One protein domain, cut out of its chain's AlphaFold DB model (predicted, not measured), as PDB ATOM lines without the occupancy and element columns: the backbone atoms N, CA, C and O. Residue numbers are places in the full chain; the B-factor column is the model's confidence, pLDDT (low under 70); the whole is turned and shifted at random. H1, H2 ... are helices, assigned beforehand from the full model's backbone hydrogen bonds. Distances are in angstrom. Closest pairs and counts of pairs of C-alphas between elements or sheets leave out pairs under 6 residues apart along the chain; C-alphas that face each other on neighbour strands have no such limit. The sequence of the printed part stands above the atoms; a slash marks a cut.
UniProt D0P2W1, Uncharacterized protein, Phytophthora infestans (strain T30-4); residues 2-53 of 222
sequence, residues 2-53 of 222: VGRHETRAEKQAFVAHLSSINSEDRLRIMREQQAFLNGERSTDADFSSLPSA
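What this domain is: This is residues 2 to 53 of the 222 residues of an uncharacterized protein of Phytophthora infestans (strain T30-4) (UniProt D0P2W1). Two helices, H1 and H2, make a narrow V that is closed at their tight link; residues 2 to 7 span its open end, and the unnamed tail, residues 38 to 53, folds back along H2. Residues 7 to 13, of which 8 to 13 belong to H1, stand free. The printed part has 52 residues with two named helices, H1 then H2, and no named strand: all helix. It is compact, with a radius of gyration of the C-alphas of 11.1 A, yet elongated, spanning 33 by 21 by 15 A.

Where its parts are: Find C-alpha 8 at (185.779, 108.633, 159.335); from there H1, residues 8 to 19, runs 16.9 A. H2, residues 23 to 37, runs 21.3 A and ends at C-alpha 37, (179.541, 120.575, 159.776).

How they stand to each other: Look at Leu 18 and Arg 26: their C-alphas, 5.9 A apart, are the closest of H1 and H2, which are close but not clearly touching. The helices run opposite ways at a shallow tilt of 23 degrees. In both, every O i to N i+4 pair is within hydrogen-bond range.

The domain as a whole: The C-alphas of Val 2 and Ala 53, 34.0 A apart, are the two farthest apart. The printed part has no cut. In the B-factor column, residues 49 to 53 are under 70.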
ATOM      1  N   VAL A   2     183.803 128.569 161.775       74.75
ATOM      2  CA  VAL A   2     184.651 127.747 160.893       74.75
ATOM      3  C   VAL A   2     183.967 126.391 160.733       74.75
ATOM      4  O   VAL A   2     183.512 125.836 161.734       74.75
ATOM      5  N   GLY A   3     183.855 125.894 159.500       77.56
ATOM      6  CA  GLY A   3     183.295 124.570 159.232       77.56
ATOM      7  C   GLY A   3     184.108 123.481 159.934       77.56
ATOM      8  O   GLY A   3     185.337 123.551 159.994       77.56
ATOM      9  N   ARG A   4     183.424 122.489 160.504       85.81
ATOM     10  CA  ARG A   4     184.057 121.334 161.146       85.81
ATOM     11  C   ARG A   4     184.117 120.186 160.149       85.81
ATOM     12  O   ARG A   4     183.128 119.875 159.493       85.81
ATOM     13  N   HIS A   5     185.256 119.506 160.094       84.69
ATOM     14  CA  HIS A   5     185.375 118.254 159.358       84.69
ATOM     15  C   HIS A   5     185.031 117.066 160.257       84.69
ATOM     16  O   HIS A   5     185.503 116.970 161.391       84.69
ATOM     17  N   GLU A   6     184.198 116.171 159.736       89.56
ATOM     18  CA  GLU A   6     183.858 114.905 160.377       89.56
ATOM     19  C   GLU A   6     184.967 113.879 160.122       89.56
ATOM     20  O   GLU A   6     185.440 113.704 158.995       89.56
ATOM     21  N   THR A   7     185.375 113.165 161.165       92.00
ATOM     22  CA  THR A   7     186.300 112.040 161.027       92.00
ATOM     23  C   THR A   7     185.584 110.810 160.466       92.00
ATOM     24  O   THR A   7     184.380 110.611 160.631       92.00
ATOM     25  N   ARG A   8     186.340 109.896 159.847       90.12
ATOM     26  CA  ARG A   8     185.779 108.633 159.335       90.12
ATOM     27  C   ARG A   8     185.043 107.826 160.416       90.12
ATOM     28  O   ARG A   8     184.030 107.199 160.115       90.12
ATOM     29  N   ALA A   9     185.554 107.834 161.649       90.06
ATOM     30  CA  ALA A   9     184.950 107.127 162.775       90.06
ATOM     31  C   ALA A   9     183.618 107.764 163.211       90.06
ATOM     32  O   ALA A   9     182.646 107.044 163.437       90.06
ATOM     33  N   GLU A  10     183.553 109.098 163.266       88.94
ATOM     34  CA  GLU A  10     182.320 109.839 163.573       88.94
ATOM     35  C   GLU A  10     181.232 109.555 162.532       88.94
ATOM     36  O   GLU A  10     180.126 109.158 162.902       88.94
ATOM     37  N   LYS A  11     181.582 109.592 161.240       89.88
ATOM     38  CA  LYS A  11     180.644 109.291 160.151       89.88
ATOM     39  C   LYS A  11     180.050 107.890 160.252       89.88
ATOM     40  O   LYS A  11     178.861 107.686 160.013       89.88
ATOM     41  N   GLN A  12     180.867 106.901 160.611       91.06
ATOM     42  CA  GLN A  12     180.391 105.528 160.796       91.06
ATOM     43  C   GLN A  12     179.458 105.402 162.002       91.06
ATOM     44  O   GLN A  12     178.414 104.758 161.894       91.06
ATOM     45  N   ALA A  13     179.799 106.036 163.126       89.25
ATOM     46  CA  ALA A  13     178.948 106.048 164.313       89.25
ATOM     47  C   ALA A  13     177.598 106.730 164.036       89.25
ATOM     48  O   ALA A  13     176.550 106.226 164.441       89.25
ATOM     49  N   PHE A  14     177.614 107.826 163.276       90.38
ATOM     50  CA  PHE A  14     176.416 108.538 162.858       90.38
ATOM     51  C   PHE A  14     175.495 107.671 161.991       90.38
ATOM     52  O   PHE A  14     174.312 107.511 162.299       90.38
ATOM     53  N   VAL A  15     176.038 107.033 160.950       90.12
ATOM     54  CA  VAL A  15     175.268 106.136 160.072       90.12
ATOM     55  C   VAL A  15     174.715 104.933 160.844       90.12
ATOM     56  O   VAL A  15     173.574 104.527 160.614       90.12
ATOM     57  N   ALA A  16     175.478 104.391 161.797       89.00
ATOM     58  CA  ALA A  16     175.002 103.318 162.664       89.00
ATOM     59  C   ALA A  16     173.788 103.763 163.498       89.00
ATOM     60  O   ALA A  16     172.798 103.035 163.558       89.00
ATOM     61  N   HIS A  17     173.805 104.976 164.063       85.31
ATOM     62  CA  HIS A  17     172.634 105.529 164.749       85.31
ATOM     63  C   HIS A  17     171.446 105.721 163.800       85.31
ATOM     64  O   HIS A  17     170.338 105.302 164.137       85.31
ATOM     65  N   LEU A  18     171.666 106.254 162.593       88.75
ATOM     66  CA  LEU A  18     170.615 106.452 161.587       88.75
ATOM     67  C   LEU A  18     169.920 105.163 161.147       88.75
ATOM     68  O   LEU A  18     168.734 105.195 160.829       88.75
ATOM     69  N   SER A  19     170.627 104.031 161.146       85.19
ATOM     70  CA  SER A  19     170.042 102.739 160.763       85.19
ATOM     71  C   SER A  19     168.911 102.277 161.693       85.19
ATOM     72  O   SER A  19     168.049 101.507 161.283       85.19
ATOM     73  N   SER A  20     168.895 102.771 162.936       82.00
ATOM     74  CA  SER A  20     167.893 102.425 163.951       82.00
ATOM     75  C   SER A  20     166.690 103.377 163.994       82.00
ATOM     76  O   SER A  20     165.796 103.204 164.823       82.00
ATOM     77  N   ILE A  21     166.676 104.390 163.125       85.25
ATOM     78  CA  ILE A  21     165.778 105.546 163.188       85.25
ATOM     79  C   ILE A  21     164.730 105.488 162.069       85.25
ATOM     80  O   ILE A  21     164.963 104.919 161.004       85.25
ATOM     81  N   ASN A  22     163.562 106.092 162.316       87.12
ATOM     82  CA  ASN A  22     162.506 106.252 161.317       87.12
ATOM     83  C   ASN A  22     163.005 107.051 160.091       87.12
ATOM     84  O   ASN A  22     163.847 107.938 160.213       87.12
ATOM     85  N   SER A  23     162.476 106.769 158.901       84.31
ATOM     86  CA  SER A  23     162.910 107.398 157.645       84.31
ATOM     87  C   SER A  23     162.746 108.924 157.645       84.31
ATOM     88  O   SER A  23     163.603 109.634 157.118       84.31
ATOM     89  N   GLU A  24     161.691 109.433 158.280       85.12
ATOM     90  CA  GLU A  24     161.417 110.869 158.400       85.12
ATOM     91  C   GLU A  24     162.434 111.584 159.307       85.12
ATOM     92  O   GLU A  24     163.045 112.580 158.912       85.12
ATOM     93  N   ASP A  25     162.698 111.025 160.494       88.25
ATOM     94  CA  ASP A  25     163.705 111.547 161.424       88.25
ATOM     95  C   ASP A  25     165.116 111.457 160.831       88.25
ATOM     96  O   ASP A  25     165.929 112.358 161.028       88.25
ATOM     97  N   ARG A  26     165.405 110.411 160.047       90.38
ATOM     98  CA  ARG A  26     166.701 110.230 159.384       90.38
ATOM     99  C   ARG A  26     167.043 111.405 158.470       90.38
ATOM    100  O   ARG A  26     168.162 111.908 158.536       90.38
ATOM    101  N   LEU A  27     166.100 111.861 157.644       90.00
ATOM    102  CA  LEU A  27     166.324 113.002 156.748       90.00
ATOM    103  C   LEU A  27     166.529 114.306 157.526       90.00
ATOM    104  O   LEU A  27     167.397 115.105 157.170       90.00
ATOM    105  N   ARG A  28     165.760 114.511 158.604       92.25
ATOM    106  CA  ARG A  28     165.921 115.682 159.476       92.25
ATOM    107  C   ARG A  28     167.312 115.701 160.112       92.25
ATOM    108  O   ARG A  28     168.028 116.689 159.978       92.25
ATOM    109  N   ILE A  29     167.708 114.590 160.728       93.25
ATOM    110  CA  ILE A  29     168.984 114.428 161.432       93.25
ATOM    111  C   ILE A  29     170.168 114.575 160.463       93.25
ATOM    112  O   ILE A  29     171.139 115.250 160.793       93.25
ATOM    113  N   MET A  30     170.084 114.032 159.241       92.44
ATOM    114  CA  MET A  30     171.121 114.239 158.218       92.44
ATOM    115  C   MET A  30     171.301 115.712 157.845       92.44
ATOM    116  O   MET A  30     172.434 116.178 157.727       92.44
ATOM    117  N   ARG A  31     170.198 116.455 157.691       92.75
ATOM    118  CA  ARG A  31     170.248 117.890 157.388       92.75
ATOM    119  C   ARG A  31     170.862 118.684 158.540       92.75
ATOM    120  O   ARG A  31     171.666 119.580 158.304       92.75
ATOM    121  N   GLU A  32     170.498 118.354 159.776       93.81
ATOM    122  CA  GLU A  32     171.044 119.005 160.970       93.81
ATOM    123  C   GLU A  32     172.551 118.757 161.125       93.81
ATOM    124  O   GLU A  32     173.293 119.707 161.365       93.81
ATOM    125  N   GLN A  33     173.009 117.518 160.912       93.62
ATOM    126  CA  GLN A  33     174.434 117.168 160.923       93.62
ATOM    127  C   GLN A  33     175.203 117.961 159.861       93.62
ATOM    128  O   GLN A  33     176.261 118.518 160.138       93.62
ATOM    129  N   GLN A  34     174.658 118.061 158.646       92.06
ATOM    130  CA  GLN A  34     175.291 118.823 157.572       92.06
ATOM    131  C   GLN A  34     175.386 120.318 157.910       92.06
ATOM    132  O   GLN A  34     176.443 120.917 157.726       92.06
ATOM    133  N   ALA A  35     174.328 120.909 158.469       91.69
ATOM    134  CA  ALA A  35     174.340 122.299 158.924       91.69
ATOM    135  C   ALA A  35     175.353 122.533 160.063       91.69
ATOM    136  O   ALA A  35     175.999 123.580 160.120       91.69
ATOM    137  N   PHE A  36     175.531 121.554 160.955       92.69
ATOM    138  CA  PHE A  36     176.557 121.599 161.996       92.69
ATOM    139  C   PHE A  36     177.975 121.558 161.407       92.69
ATOM    140  O   PHE A  36     178.814 122.382 161.772       92.69
ATOM    141  N   LEU A  37     178.239 120.665 160.449       92.31
ATOM    142  CA  LEU A  37     179.541 120.575 159.776       92.31
ATOM    143  C   LEU A  37     179.862 121.836 158.961       92.31
ATOM    144  O   LEU A  37     180.989 122.325 159.003       92.31
ATOM    145  N   ASN A  38     178.859 122.430 158.314       91.44
ATOM    146  CA  ASN A  38     178.991 123.710 157.613       91.44
ATOM    147  C   ASN A  38     179.220 124.900 158.564       91.44
ATOM    148  O   ASN A  38     179.552 125.996 158.115       91.44
ATOM    149  N   GLY A  39     179.042 124.714 159.877       89.81
ATOM    150  CA  GLY A  39     179.128 125.787 160.865       89.81
ATOM    151  C   GLY A  39     177.923 126.735 160.855       89.81
ATOM    152  O   GLY A  39     178.007 127.820 161.425       89.81
ATOM    153  N   GLU A  40     176.811 126.348 160.225       89.44
ATOM    154  CA  GLU A  40     175.530 127.070 160.279       89.44
ATOM    155  C   GLU A  40     174.827 126.857 161.627       89.44
ATOM    156  O   GLU A  40     174.094 127.724 162.107       89.44
ATOM    157  N   ARG A  41     175.080 125.706 162.263       88.44
ATOM    158  CA  ARG A  41     174.549 125.342 163.578       88.44
ATOM    159  C   ARG A  41     175.690 125.138 164.577       88.44
ATOM    160  O   ARG A  41     176.717 124.555 164.251       88.44
ATOM    161  N   SER A  42     175.502 125.598 165.816       85.38
ATOM    162  CA  SER A  42     176.478 125.431 166.911       85.38
ATOM    163  C   SER A  42     176.363 124.093 167.647       85.38
ATOM    164  O   SER A  42     177.271 123.712 168.381       85.38
ATOM    165  N   THR A  43     175.234 123.408 167.483       85.94
ATOM    166  CA  THR A  43     174.910 122.129 168.118       85.94
ATOM    167  C   THR A  43     174.762 121.048 167.062       85.94
ATOM    168  O   THR A  43     174.258 121.319 165.971       85.94
ATOM    169  N   ASP A  44     175.220 119.848 167.405       87.81
ATOM    170  CA  ASP A  44     175.094 118.655 166.569       87.81
ATOM    171  C   ASP A  44     173.623 118.210 166.443       87.81
ATOM    172  O   ASP A  44     172.740 118.754 167.117       87.81
ATOM    173  N   ALA A  45     173.352 117.248 165.562       87.31
ATOM    174  CA  ALA A  45     172.009 116.764 165.282       87.31
ATOM    175  C   ALA A  45     171.311 116.206 166.535       87.31
ATOM    176  O   ALA A  45     171.881 115.427 167.306       87.31
ATOM    177  N   ASP A  46     170.039 116.570 166.723       85.69
ATOM    178  CA  ASP A  46     169.274 116.151 167.894       85.69
ATOM    179  C   ASP A  46     168.603 114.788 167.679       85.69
ATOM    180  O   ASP A  46     167.614 114.642 166.956       85.69
ATOM    181  N   PHE A  47     169.096 113.787 168.411       83.50
ATOM    182  CA  PHE A  47     168.522 112.437 168.491       83.50
ATOM    183  C   PHE A  47     167.436 112.305 169.578       83.50
ATOM    184  O   PHE A  47     166.896 111.225 169.808       83.50
ATOM    185  N   SER A  48     167.112 113.385 170.294       73.75
ATOM    186  CA  SER A  48     166.199 113.362 171.449       73.75
ATOM    187  C   SER A  48     164.724 113.182 171.077       73.75
ATOM    188  O   SER A  48     163.945 112.714 171.907       73.75
ATOM    189  N   SER A  49     164.337 113.509 169.838       64.75
ATOM    190  CA  SER A  49     162.970 113.302 169.333       64.75
ATOM    191  C   SER A  49     162.644 111.833 169.064       64.75
ATOM    192  O   SER A  49     161.499 111.501 168.767       64.75
ATOM    193  N   LEU A  50     163.651 110.962 169.111       66.38
ATOM    194  CA  LEU A  50     163.482 109.557 168.800       66.38
ATOM    195  C   LEU A  50     162.706 108.864 169.916       66.38
ATOM    196  O   LEU A  50     162.937 109.147 171.099       66.38
ATOM    197  N   PRO A  51     161.835 107.894 169.583       59.19
ATOM    198  CA  PRO A  51     161.299 107.003 170.592       59.19
ATOM    199  C   PRO A  51     162.493 106.299 171.236       59.19
ATOM    200  O   PRO A  51     163.171 105.505 170.593       59.19
ATOM    201  N   SER A  52     162.792 106.654 172.488       54.44
ATOM    202  CA  SER A  52     163.961 106.167 173.214       54.44
ATOM    203  C   SER A  52     163.909 104.641 173.288       54.44
ATOM    204  O   SER A  52     163.263 104.050 174.160       54.44
ATOM    205  N   ALA A  53     164.570 103.976 172.340       55.41
ATOM    206  CA  ALA A  53     164.845 102.559 172.412       55.41
ATOM    207  C   ALA A  53     165.802 102.408 173.587       55.41
ATOM    208  O   ALA A  53     166.990 102.692 173.463       55.41
TER     209      ALA A  53